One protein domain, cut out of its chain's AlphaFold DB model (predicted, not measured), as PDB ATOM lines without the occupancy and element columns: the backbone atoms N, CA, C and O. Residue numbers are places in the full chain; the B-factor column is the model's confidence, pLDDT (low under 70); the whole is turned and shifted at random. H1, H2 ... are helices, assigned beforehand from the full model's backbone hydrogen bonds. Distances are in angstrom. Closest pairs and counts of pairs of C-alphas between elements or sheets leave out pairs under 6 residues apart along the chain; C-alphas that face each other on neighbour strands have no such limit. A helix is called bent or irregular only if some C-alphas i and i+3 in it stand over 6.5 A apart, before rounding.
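Overview. This is residues 5 to 69 of the 744 residues of an uncharacterized protein of Allochromatium humboldtianum (UniProt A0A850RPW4). Two helices make a narrow V: the long H2 and the shorter H1 are joined at the point of the V by a tight link, and the chain folds back there. The V is open at its other end, where residues 5 to 16 of H1 and residues 45 to 69, of which 45 to 67 belong to H2, stand free. The printed part has 65 residues with two named helices, H1 then H2, and no named strand; the class is all helix. The whole is extended, with a radius of gyration of the C-alphas of 16.8 A, and its outline is a rod spanning 56 by 22 by 13 A.

Along the chain. H2, the longest helix, runs from Ser 33 to Gly 67 and measures 49.9 A from C-alpha 33 at (-62.045, 21.979, 1.508) to C-alpha 67 at (-25.508, 55.840, -1.846). H1 runs from Ile 5 to Ala 27, 32.6 A from first to last C-alpha, and begins with C-alpha 5 at (-41.763, 44.566, -16.882).

Arrangement. H2 and H1 are near each other, with 7 pairs of C-alphas within 10 A; their closest C-alphas are 8.3 A apart. The tight link of 5 residues joins H1 to H2. Residues 29 to 35, of which 33 to 35 belong to H2, also stand free. In both helices every O i to N i+4 pair is within hydrogen-bond range. Neither helix is bent.

Size, cuts and confidence. The two C-alphas farthest apart are those of Gly 29 and His 69, at 55.8 A. The C-alphas of Ile 5 and His 69, first and last printed, are 25.1 A apart. The printed part has no cut and no long link. The mean pLDDT of the printed part is 75.6; residues 29 to 33 and 65 to 69 are under 70.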
ATOM      1  N   ILE A   5     -42.438  45.591 -17.692       71.81
ATOM      2  CA  ILE A   5     -41.763  44.566 -16.882       71.81
ATOM      3  C   ILE A   5     -42.680  44.111 -15.745       71.81
ATOM      4  O   ILE A   5     -42.879  42.913 -15.546       71.81
ATOM      5  N   LEU A   6     -43.309  45.060 -15.044       72.44
ATOM      6  CA  LEU A   6     -44.262  44.747 -13.976       72.44
ATOM      7  C   LEU A   6     -45.475  43.980 -14.524       72.44
ATOM      8  O   LEU A   6     -45.906  42.991 -13.938       72.44
ATOM      9  N   ARG A   7     -45.982  44.397 -15.693       81.12
ATOM     10  CA  ARG A   7     -47.073  43.705 -16.388       81.12
ATOM     11  C   ARG A   7     -46.701  42.263 -16.733       81.12
ATOM     12  O   ARG A   7     -47.488  41.368 -16.452       81.12
ATOM     13  N   SER A   8     -45.512  42.043 -17.290       75.19
ATOM     14  CA  SER A   8     -45.035  40.703 -17.656       75.19
ATOM     15  C   SER A   8     -44.822  39.819 -16.426       75.19
ATOM     16  O   SER A   8     -45.247  38.669 -16.417       75.19
ATOM     17  N   THR A   9     -44.260  40.378 -15.351       79.00
ATOM     18  CA  THR A   9     -44.035  39.664 -14.081       79.00
ATOM     19  C   THR A   9     -45.351  39.188 -13.465       79.00
ATOM     20  O   THR A   9     -45.465  38.030 -13.074       79.00
ATOM     21  N   ILE A  10     -46.372  40.051 -13.435       80.06
ATOM     22  CA  ILE A  10     -47.700  39.702 -12.910       80.06
ATOM     23  C   ILE A  10     -48.364  38.624 -13.768       80.06
ATOM     24  O   ILE A  10     -48.937  37.685 -13.223       80.06
ATOM     25  N   ILE A  11     -48.267  38.721 -15.098       84.19
ATOM     26  CA  ILE A  11     -48.843  37.720 -16.006       84.19
ATOM     27  C   ILE A  11     -48.194  36.348 -15.783       84.19
ATOM     28  O   ILE A  11     -48.909  35.362 -15.623       84.19
ATOM     29  N   VAL A  12     -46.860  36.283 -15.721       78.38
ATOM     30  CA  VAL A  12     -46.124  35.026 -15.502       78.38
ATOM     31  C   VAL A  12     -46.437  34.437 -14.126       78.38
ATOM     32  O   VAL A  12     -46.687  33.239 -14.021       78.38
ATOM     33  N   PHE A  13     -46.489  35.267 -13.082       81.81
ATOM     34  CA  PHE A  13     -46.858  34.822 -11.738       81.81
ATOM     35  C   PHE A  13     -48.276  34.237 -11.696       81.81
ATOM     36  O   PHE A  13     -48.465  33.119 -11.224       81.81
ATOM     37  N   MET A  14     -49.266  34.959 -12.234       80.50
ATOM     38  CA  MET A  14     -50.662  34.506 -12.254       80.50
ATOM     39  C   MET A  14     -50.833  33.227 -13.077       80.50
ATOM     40  O   MET A  14     -51.590  32.345 -12.677       80.50
ATOM     41  N   PHE A  15     -50.104  33.099 -14.189       85.12
ATOM     42  CA  PHE A  15     -50.091  31.885 -15.001       85.12
ATOM     43  C   PHE A  15     -49.604  30.674 -14.197       85.12
ATOM     44  O   PHE A  15     -50.322  29.681 -14.089       85.12
ATOM     45  N   TRP A  16     -48.423  30.760 -13.576       78.19
ATOM     46  CA  TRP A  16     -47.865  29.644 -12.804       78.19
ATOM     47  C   TRP A  16     -48.662  29.333 -11.539       78.19
ATOM     48  O   TRP A  16     -48.788  28.164 -11.166       78.19
ATOM     49  N   TRP A  17     -49.251  30.350 -10.908       80.19
ATOM     50  CA  TRP A  17     -50.176  30.164  -9.797       80.19
ATOM     51  C   TRP A  17     -51.403  29.357 -10.233       80.19
ATOM     52  O   TRP A  17     -51.720  28.345  -9.612       80.19
ATOM     53  N   LEU A  18     -52.038  29.732 -11.349       81.75
ATOM     54  CA  LEU A  18     -53.208  29.032 -11.880       81.75
ATOM     55  C   LEU A  18     -52.881  27.581 -12.259       81.75
ATOM     56  O   LEU A  18     -53.622  26.670 -11.898       81.75
ATOM     57  N   VAL A  19     -51.747  27.352 -12.933       80.31
ATOM     58  CA  VAL A  19     -51.271  26.004 -13.286       80.31
ATOM     59  C   VAL A  19     -51.060  25.154 -12.033       80.31
ATOM     60  O   VAL A  19     -51.513  24.012 -11.989       80.31
ATOM     61  N   SER A  20     -50.435  25.713 -10.995       73.56
ATOM     62  CA  SER A  20     -50.184  25.004  -9.734       73.56
ATOM     63  C   SER A  20     -51.482  24.674  -8.992       73.56
ATOM     64  O   SER A  20     -51.621  23.573  -8.462       73.56
ATOM     65  N   VAL A  21     -52.456  25.591  -8.998       75.44
ATOM     66  CA  VAL A  21     -53.790  25.370  -8.416       75.44
ATOM     67  C   VAL A  21     -54.532  24.262  -9.166       75.44
ATOM     68  O   VAL A  21     -55.031  23.334  -8.535       75.44
ATOM     69  N   ILE A  22     -54.567  24.312 -10.502       80.12
ATOM     70  CA  ILE A  22     -55.226  23.292 -11.333       80.12
ATOM     71  C   ILE A  22     -54.563  21.924 -11.145       80.12
ATOM     72  O   ILE A  22     -55.253  20.914 -10.992       80.12
ATOM     73  N   TRP A  23     -53.229  21.878 -11.135       77.19
ATOM     74  CA  TRP A  23     -52.481  20.644 -10.923       77.19
ATOM     75  C   TRP A  23     -52.729  20.063  -9.528       77.19
ATOM     76  O   TRP A  23     -53.011  18.873  -9.414       77.19
ATOM     77  N   GLY A  24     -52.725  20.900  -8.486       72.31
ATOM     78  CA  GLY A  24     -53.046  20.488  -7.119       72.31
ATOM     79  C   GLY A  24     -54.465  19.928  -6.982       72.31
ATOM     80  O   GLY A  24     -54.644  18.860  -6.402       72.31
ATOM     81  N   LEU A  25     -55.461  20.588  -7.584       74.62
ATOM     82  CA  LEU A  25     -56.849  20.105  -7.604       74.62
ATOM     83  C   LEU A  25     -56.988  18.747  -8.308       74.62
ATOM     84  O   LEU A  25     -57.801  17.919  -7.908       74.62
ATOM     85  N   ARG A  26     -56.194  18.502  -9.359       78.06
ATOM     86  CA  ARG A  26     -56.225  17.242 -10.113       78.06
ATOM     87  C   ARG A  26     -55.472  16.110  -9.410       78.06
ATOM     88  O   ARG A  26     -55.920  14.970  -9.470       78.06
ATOM     89  N   ALA A  27     -54.331  16.406  -8.790       76.38
ATOM     90  CA  ALA A  27     -53.446  15.404  -8.198       76.38
ATOM     91  C   ALA A  27     -53.976  14.827  -6.875       76.38
ATOM     92  O   ALA A  27     -53.716  13.663  -6.583       76.38
ATOM     93  N   TYR A  28     -54.729  15.609  -6.096       70.69
ATOM     94  CA  TYR A  28     -55.141  15.230  -4.738       70.69
ATOM     95  C   TYR A  28     -56.657  14.980  -4.577       70.69
ATOM     96  O   TYR A  28     -57.110  14.720  -3.464       70.69
ATOM     97  N   GLY A  29     -57.439  15.009  -5.670       67.12
ATOM     98  CA  GLY A  29     -58.911  14.928  -5.629       67.12
ATOM     99  C   GLY A  29     -59.547  16.164  -4.967       67.12
ATOM    100  O   GLY A  29     -58.809  17.063  -4.573       67.12
ATOM    101  N   PRO A  30     -60.891  16.268  -4.847       63.97
ATOM    102  CA  PRO A  30     -61.518  17.320  -4.046       63.97
ATOM    103  C   PRO A  30     -61.168  17.070  -2.570       63.97
ATOM    104  O   PRO A  30     -61.699  16.126  -1.983       63.97
ATOM    105  N   PRO A  31     -60.256  17.844  -1.958       58.50
ATOM    106  CA  PRO A  31     -59.840  17.585  -0.588       58.50
ATOM    107  C   PRO A  31     -60.950  18.058   0.350       58.50
ATOM    108  O   PRO A  31     -61.788  18.872  -0.050       58.50
ATOM    109  N   ASP A  32     -60.907  17.631   1.613       67.62
ATOM    110  CA  ASP A  32     -61.532  18.386   2.702       67.62
ATOM    111  C   ASP A  32     -61.202  19.870   2.488       67.62
ATOM    112  O   ASP A  32     -60.039  20.288   2.556       67.62
ATOM    113  N   SER A  33     -62.215  20.649   2.109       67.75
ATOM    114  CA  SER A  33     -62.045  21.979   1.508       67.75
ATOM    115  C   SER A  33     -61.294  22.941   2.432       67.75
ATOM    116  O   SER A  33     -60.636  23.874   1.969       67.75
ATOM    117  N   SER A  34     -61.316  22.654   3.734       74.25
ATOM    118  CA  SER A  34     -60.582  23.345   4.789       74.25
ATOM    119  C   SER A  34     -59.063  23.159   4.702       74.25
ATOM    120  O   SER A  34     -58.335  24.147   4.803       74.25
ATOM    121  N   LEU A  35     -58.560  21.938   4.474       75.50
ATOM    122  CA  LEU A  35     -57.122  21.650   4.396       75.50
ATOM    123  C   LEU A  35     -56.506  22.274   3.148       75.50
ATOM    124  O   LEU A  35     -55.477  22.941   3.255       75.50
ATOM    125  N   PHE A  36     -57.175  22.138   1.998       74.81
ATOM    126  CA  PHE A  36     -56.730  22.745   0.743       74.81
ATOM    127  C   PHE A  36     -56.645  24.267   0.850       74.81
ATOM    128  O   PHE A  36     -55.611  24.849   0.511       74.81
ATOM    129  N   LEU A  37     -57.698  24.901   1.382       75.88
ATOM    130  CA  LEU A  37     -57.748  26.345   1.596       75.88
ATOM    131  C   LEU A  37     -56.626  26.813   2.532       75.88
ATOM    132  O   LEU A  37     -55.961  27.803   2.239       75.88
ATOM    133  N   LEU A  38     -56.352  26.073   3.612       77.81
ATOM    134  CA  LEU A  38     -55.240  26.351   4.527       77.81
ATOM    135  C   LEU A  38     -53.872  26.246   3.839       77.81
ATOM    136  O   LEU A  38     -53.034  27.128   4.028       77.81
ATOM    137  N   THR A  39     -53.624  25.213   3.028       76.31
ATOM    138  CA  THR A  39     -52.381  25.110   2.242       76.31
ATOM    139  C   THR A  39     -52.257  26.213   1.198       76.31
ATOM    140  O   THR A  39     -51.175  26.782   1.056       76.31
ATOM    141  N   ALA A  40     -53.346  26.568   0.514       76.12
ATOM    142  CA  ALA A  40     -53.358  27.642  -0.473       76.12
ATOM    143  C   ALA A  40     -53.074  29.007   0.175       76.12
ATOM    144  O   ALA A  40     -52.246  29.761  -0.330       76.12
ATOM    145  N   LEU A  41     -53.682  29.297   1.330       78.62
ATOM    146  CA  LEU A  41     -53.420  30.514   2.105       78.62
ATOM    147  C   LEU A  41     -51.975  30.571   2.615       78.62
ATOM    148  O   LEU A  41     -51.341  31.620   2.527       78.62
ATOM    149  N   LYS A  42     -51.418  29.446   3.088       79.38
ATOM    150  CA  LYS A  42     -50.002  29.366   3.489       79.38
ATOM    151  C   LYS A  42     -49.069  29.616   2.306       79.38
ATOM    152  O   LYS A  42     -48.127  30.390   2.439       79.38
ATOM    153  N   ALA A  43     -49.336  29.005   1.153       77.81
ATOM    154  CA  ALA A  43     -48.548  29.214  -0.059       77.81
ATOM    155  C   ALA A  43     -48.626  30.670  -0.546       77.81
ATOM    156  O   ALA A  43     -47.605  31.248  -0.916       77.81
ATOM    157  N   LEU A  44     -49.807  31.293  -0.476       80.50
ATOM    158  CA  LEU A  44     -49.988  32.708  -0.797       80.50
ATOM    159  C   LEU A  44     -49.214  33.611   0.176       80.50
ATOM    160  O   LEU A  44     -48.570  34.568  -0.253       80.50
ATOM    161  N   GLY A  45     -49.238  33.281   1.472       81.75
ATOM    162  CA  GLY A  45     -48.493  33.988   2.513       81.75
ATOM    163  C   GLY A  45     -46.983  33.922   2.290       81.75
ATOM    164  O   GLY A  45     -46.323  34.958   2.246       81.75
ATOM    165  N   TRP A  46     -46.442  32.722   2.058       80.00
ATOM    166  CA  TRP A  46     -45.017  32.526   1.766       80.00
ATOM    167  C   TRP A  46     -44.592  33.180   0.449       80.00
ATOM    168  O   TRP A  46     -43.545  33.823   0.401       80.00
ATOM    169  N   GLY A  47     -45.411  33.079  -0.603       79.06
ATOM    170  CA  GLY A  47     -45.142  33.731  -1.886       79.06
ATOM    171  C   GLY A  47     -45.125  35.257  -1.780       79.06
ATOM    172  O   GLY A  47     -44.219  35.901  -2.306       79.06
ATOM    173  N   SER A  48     -46.072  35.837  -1.036       78.56
ATOM    174  CA  SER A  48     -46.120  37.283  -0.783       78.56
ATOM    175  C   SER A  48     -44.923  37.753   0.045       78.56
ATOM    176  O   SER A  48     -44.338  38.791  -0.265       78.56
ATOM    177  N   LEU A  49     -44.510  36.972   1.052       83.94
ATOM    178  CA  LEU A  49     -43.327  37.264   1.861       83.94
ATOM    179  C   LEU A  49     -42.044  37.229   1.016       83.94
ATOM    180  O   LEU A  49     -41.250  38.164   1.078       83.94
ATOM    181  N   ALA A  50     -41.862  36.194   0.190       76.50
ATOM    182  CA  ALA A  50     -40.703  36.068  -0.693       76.50
ATOM    183  C   ALA A  50     -40.645  37.202  -1.731       76.50
ATOM    184  O   ALA A  50     -39.579  37.768  -1.976       76.50
ATOM    185  N   PHE A  51     -41.790  37.582  -2.303       80.44
ATOM    186  CA  PHE A  51     -41.880  38.700  -3.240       80.44
ATOM    187  C   PHE A  51     -41.585  40.046  -2.563       80.44
ATOM    188  O   PHE A  51     -40.805  40.843  -3.087       80.44
ATOM    189  N   GLY A  52     -42.147  40.280  -1.373       84.25
ATOM    190  CA  GLY A  52     -41.852  41.455  -0.554       84.25
ATOM    191  C   GLY A  52     -40.366  41.549  -0.203       84.25
ATOM    192  O   GLY A  52     -39.766  42.611  -0.368       84.25
ATOM    193  N   LEU A  53     -39.746  40.428   0.180       86.00
ATOM    194  CA  LEU A  53     -38.315  40.347   0.467       86.00
ATOM    195  C   LEU A  53     -37.465  40.628  -0.780       86.00
ATOM    196  O   LEU A  53     -36.505  41.387  -0.701       86.00
ATOM    197  N   ALA A  54     -37.833  40.090  -1.945       77.25
ATOM    198  CA  ALA A  54     -37.131  40.355  -3.199       77.25
ATOM    199  C   ALA A  54     -37.207  41.835  -3.610       77.25
ATOM    200  O   ALA A  54     -36.204  42.406  -4.053       77.25
ATOM    201  N   ILE A  55     -38.365  42.484  -3.430       83.69
ATOM    202  CA  ILE A  55     -38.515  43.931  -3.640       83.69
ATOM    203  C   ILE A  55     -37.663  44.704  -2.639       83.69
ATOM    204  O   ILE A  55     -36.967  45.628  -3.058       83.69
ATOM    205  N   ALA A  56     -37.690  44.333  -1.357       83.81
ATOM    206  CA  ALA A  56     -36.911  44.989  -0.316       83.81
ATOM    207  C   ALA A  56     -35.409  44.888  -0.612       83.81
ATOM    208  O   ALA A  56     -34.752  45.917  -0.696       83.81
ATOM    209  N   ILE A  57     -34.889  43.693  -0.915       85.25
ATOM    210  CA  ILE A  57     -33.491  43.482  -1.323       85.25
ATOM    211  C   ILE A  57     -33.165  44.304  -2.574       85.25
ATOM    212  O   ILE A  57     -32.152  44.992  -2.616       85.25
ATOM    213  N   SER A  58     -34.033  44.300  -3.588       76.31
ATOM    214  CA  SER A  58     -33.809  45.065  -4.823       76.31
ATOM    215  C   SER A  58     -33.861  46.580  -4.604       76.31
ATOM    216  O   SER A  58     -33.195  47.341  -5.309       76.31
ATOM    217  N   ALA A  59     -34.686  47.050  -3.670       78.88
ATOM    218  CA  ALA A  59     -34.747  48.446  -3.262       78.88
ATOM    219  C   ALA A  59     -33.496  48.816  -2.460       78.88
ATOM    220  O   ALA A  59     -32.846  49.788  -2.823       78.88
ATOM    221  N   SER A  60     -33.096  48.003  -1.481       77.50
ATOM    222  CA  SER A  60     -31.877  48.172  -0.687       77.50
ATOM    223  C   SER A  60     -30.618  48.138  -1.547       77.50
ATOM    224  O   SER A  60     -29.765  48.996  -1.379       77.50
ATOM    225  N   LEU A  61     -30.510  47.240  -2.532       78.44
ATOM    226  CA  LEU A  61     -29.398  47.213  -3.487       78.44
ATOM    227  C   LEU A  61     -29.383  48.456  -4.381       78.44
ATOM    228  O   LEU A  61     -28.318  48.997  -4.659       78.44
ATOM    229  N   ARG A  62     -30.550  48.943  -4.824       77.06
ATOM    230  CA  ARG A  62     -30.641  50.212  -5.565       77.06
ATOM    231  C   ARG A  62     -30.289  51.408  -4.690       77.06
ATOM    232  O   ARG A  62     -29.675  52.334  -5.196       77.06
ATOM    233  N   TRP A  63     -30.666  51.396  -3.415       71.50
ATOM    234  CA  TRP A  63     -30.358  52.458  -2.462       71.50
ATOM    235  C   TRP A  63     -28.879  52.441  -2.071       71.50
ATOM    236  O   TRP A  63     -28.259  53.490  -2.072       71.50
ATOM    237  N   ALA A  64     -28.283  51.264  -1.875       73.44
ATOM    238  CA  ALA A  64     -26.848  51.087  -1.662       73.44
ATOM    239  C   ALA A  64     -26.034  51.521  -2.890       73.44
ATOM    240  O   ALA A  64     -25.055  52.243  -2.746       73.44
ATOM    241  N   ARG A  65     -26.485  51.178  -4.110       66.81
ATOM    242  CA  ARG A  65     -25.891  51.699  -5.355       66.81
ATOM    243  C   ARG A  65     -26.079  53.214  -5.489       66.81
ATOM    244  O   ARG A  65     -25.147  53.894  -5.879       66.81
ATOM    245  N   LYS A  66     -27.245  53.763  -5.124       57.44
ATOM    246  CA  LYS A  66     -27.485  55.219  -5.092       57.44
ATOM    247  C   LYS A  66     -26.671  55.946  -4.023       57.44
ATOM    248  O   LYS A  66     -26.246  57.061  -4.277       57.44
ATOM    249  N   GLY A  67     -26.397  55.317  -2.884       52.28
ATOM    250  CA  GLY A  67     -25.508  55.840  -1.846       52.28
ATOM    251  C   GLY A  67     -24.042  55.911  -2.282       52.28
ATOM    252  O   GLY A  67     -23.274  56.650  -1.682       52.28
ATOM    253  N   TRP A  68     -23.660  55.201  -3.352       52.59
ATOM    254  CA  TRP A  68     -22.361  55.355  -4.027       52.59
ATOM    255  C   TRP A  68     -22.355  56.476  -5.080       52.59
ATOM    256  O   TRP A  68     -21.301  56.815  -5.609       52.59
ATOM    257  N   HIS A  69     -23.515  57.068  -5.369       49.44
ATOM    258  CA  HIS A  69     -23.679  58.243  -6.225       49.44
ATOM    259  C   HIS A  69     -23.997  59.476  -5.371       49.44
ATOM    260  O   HIS A  69     -24.925  60.228  -5.671       49.44
TER     261      HIS A  69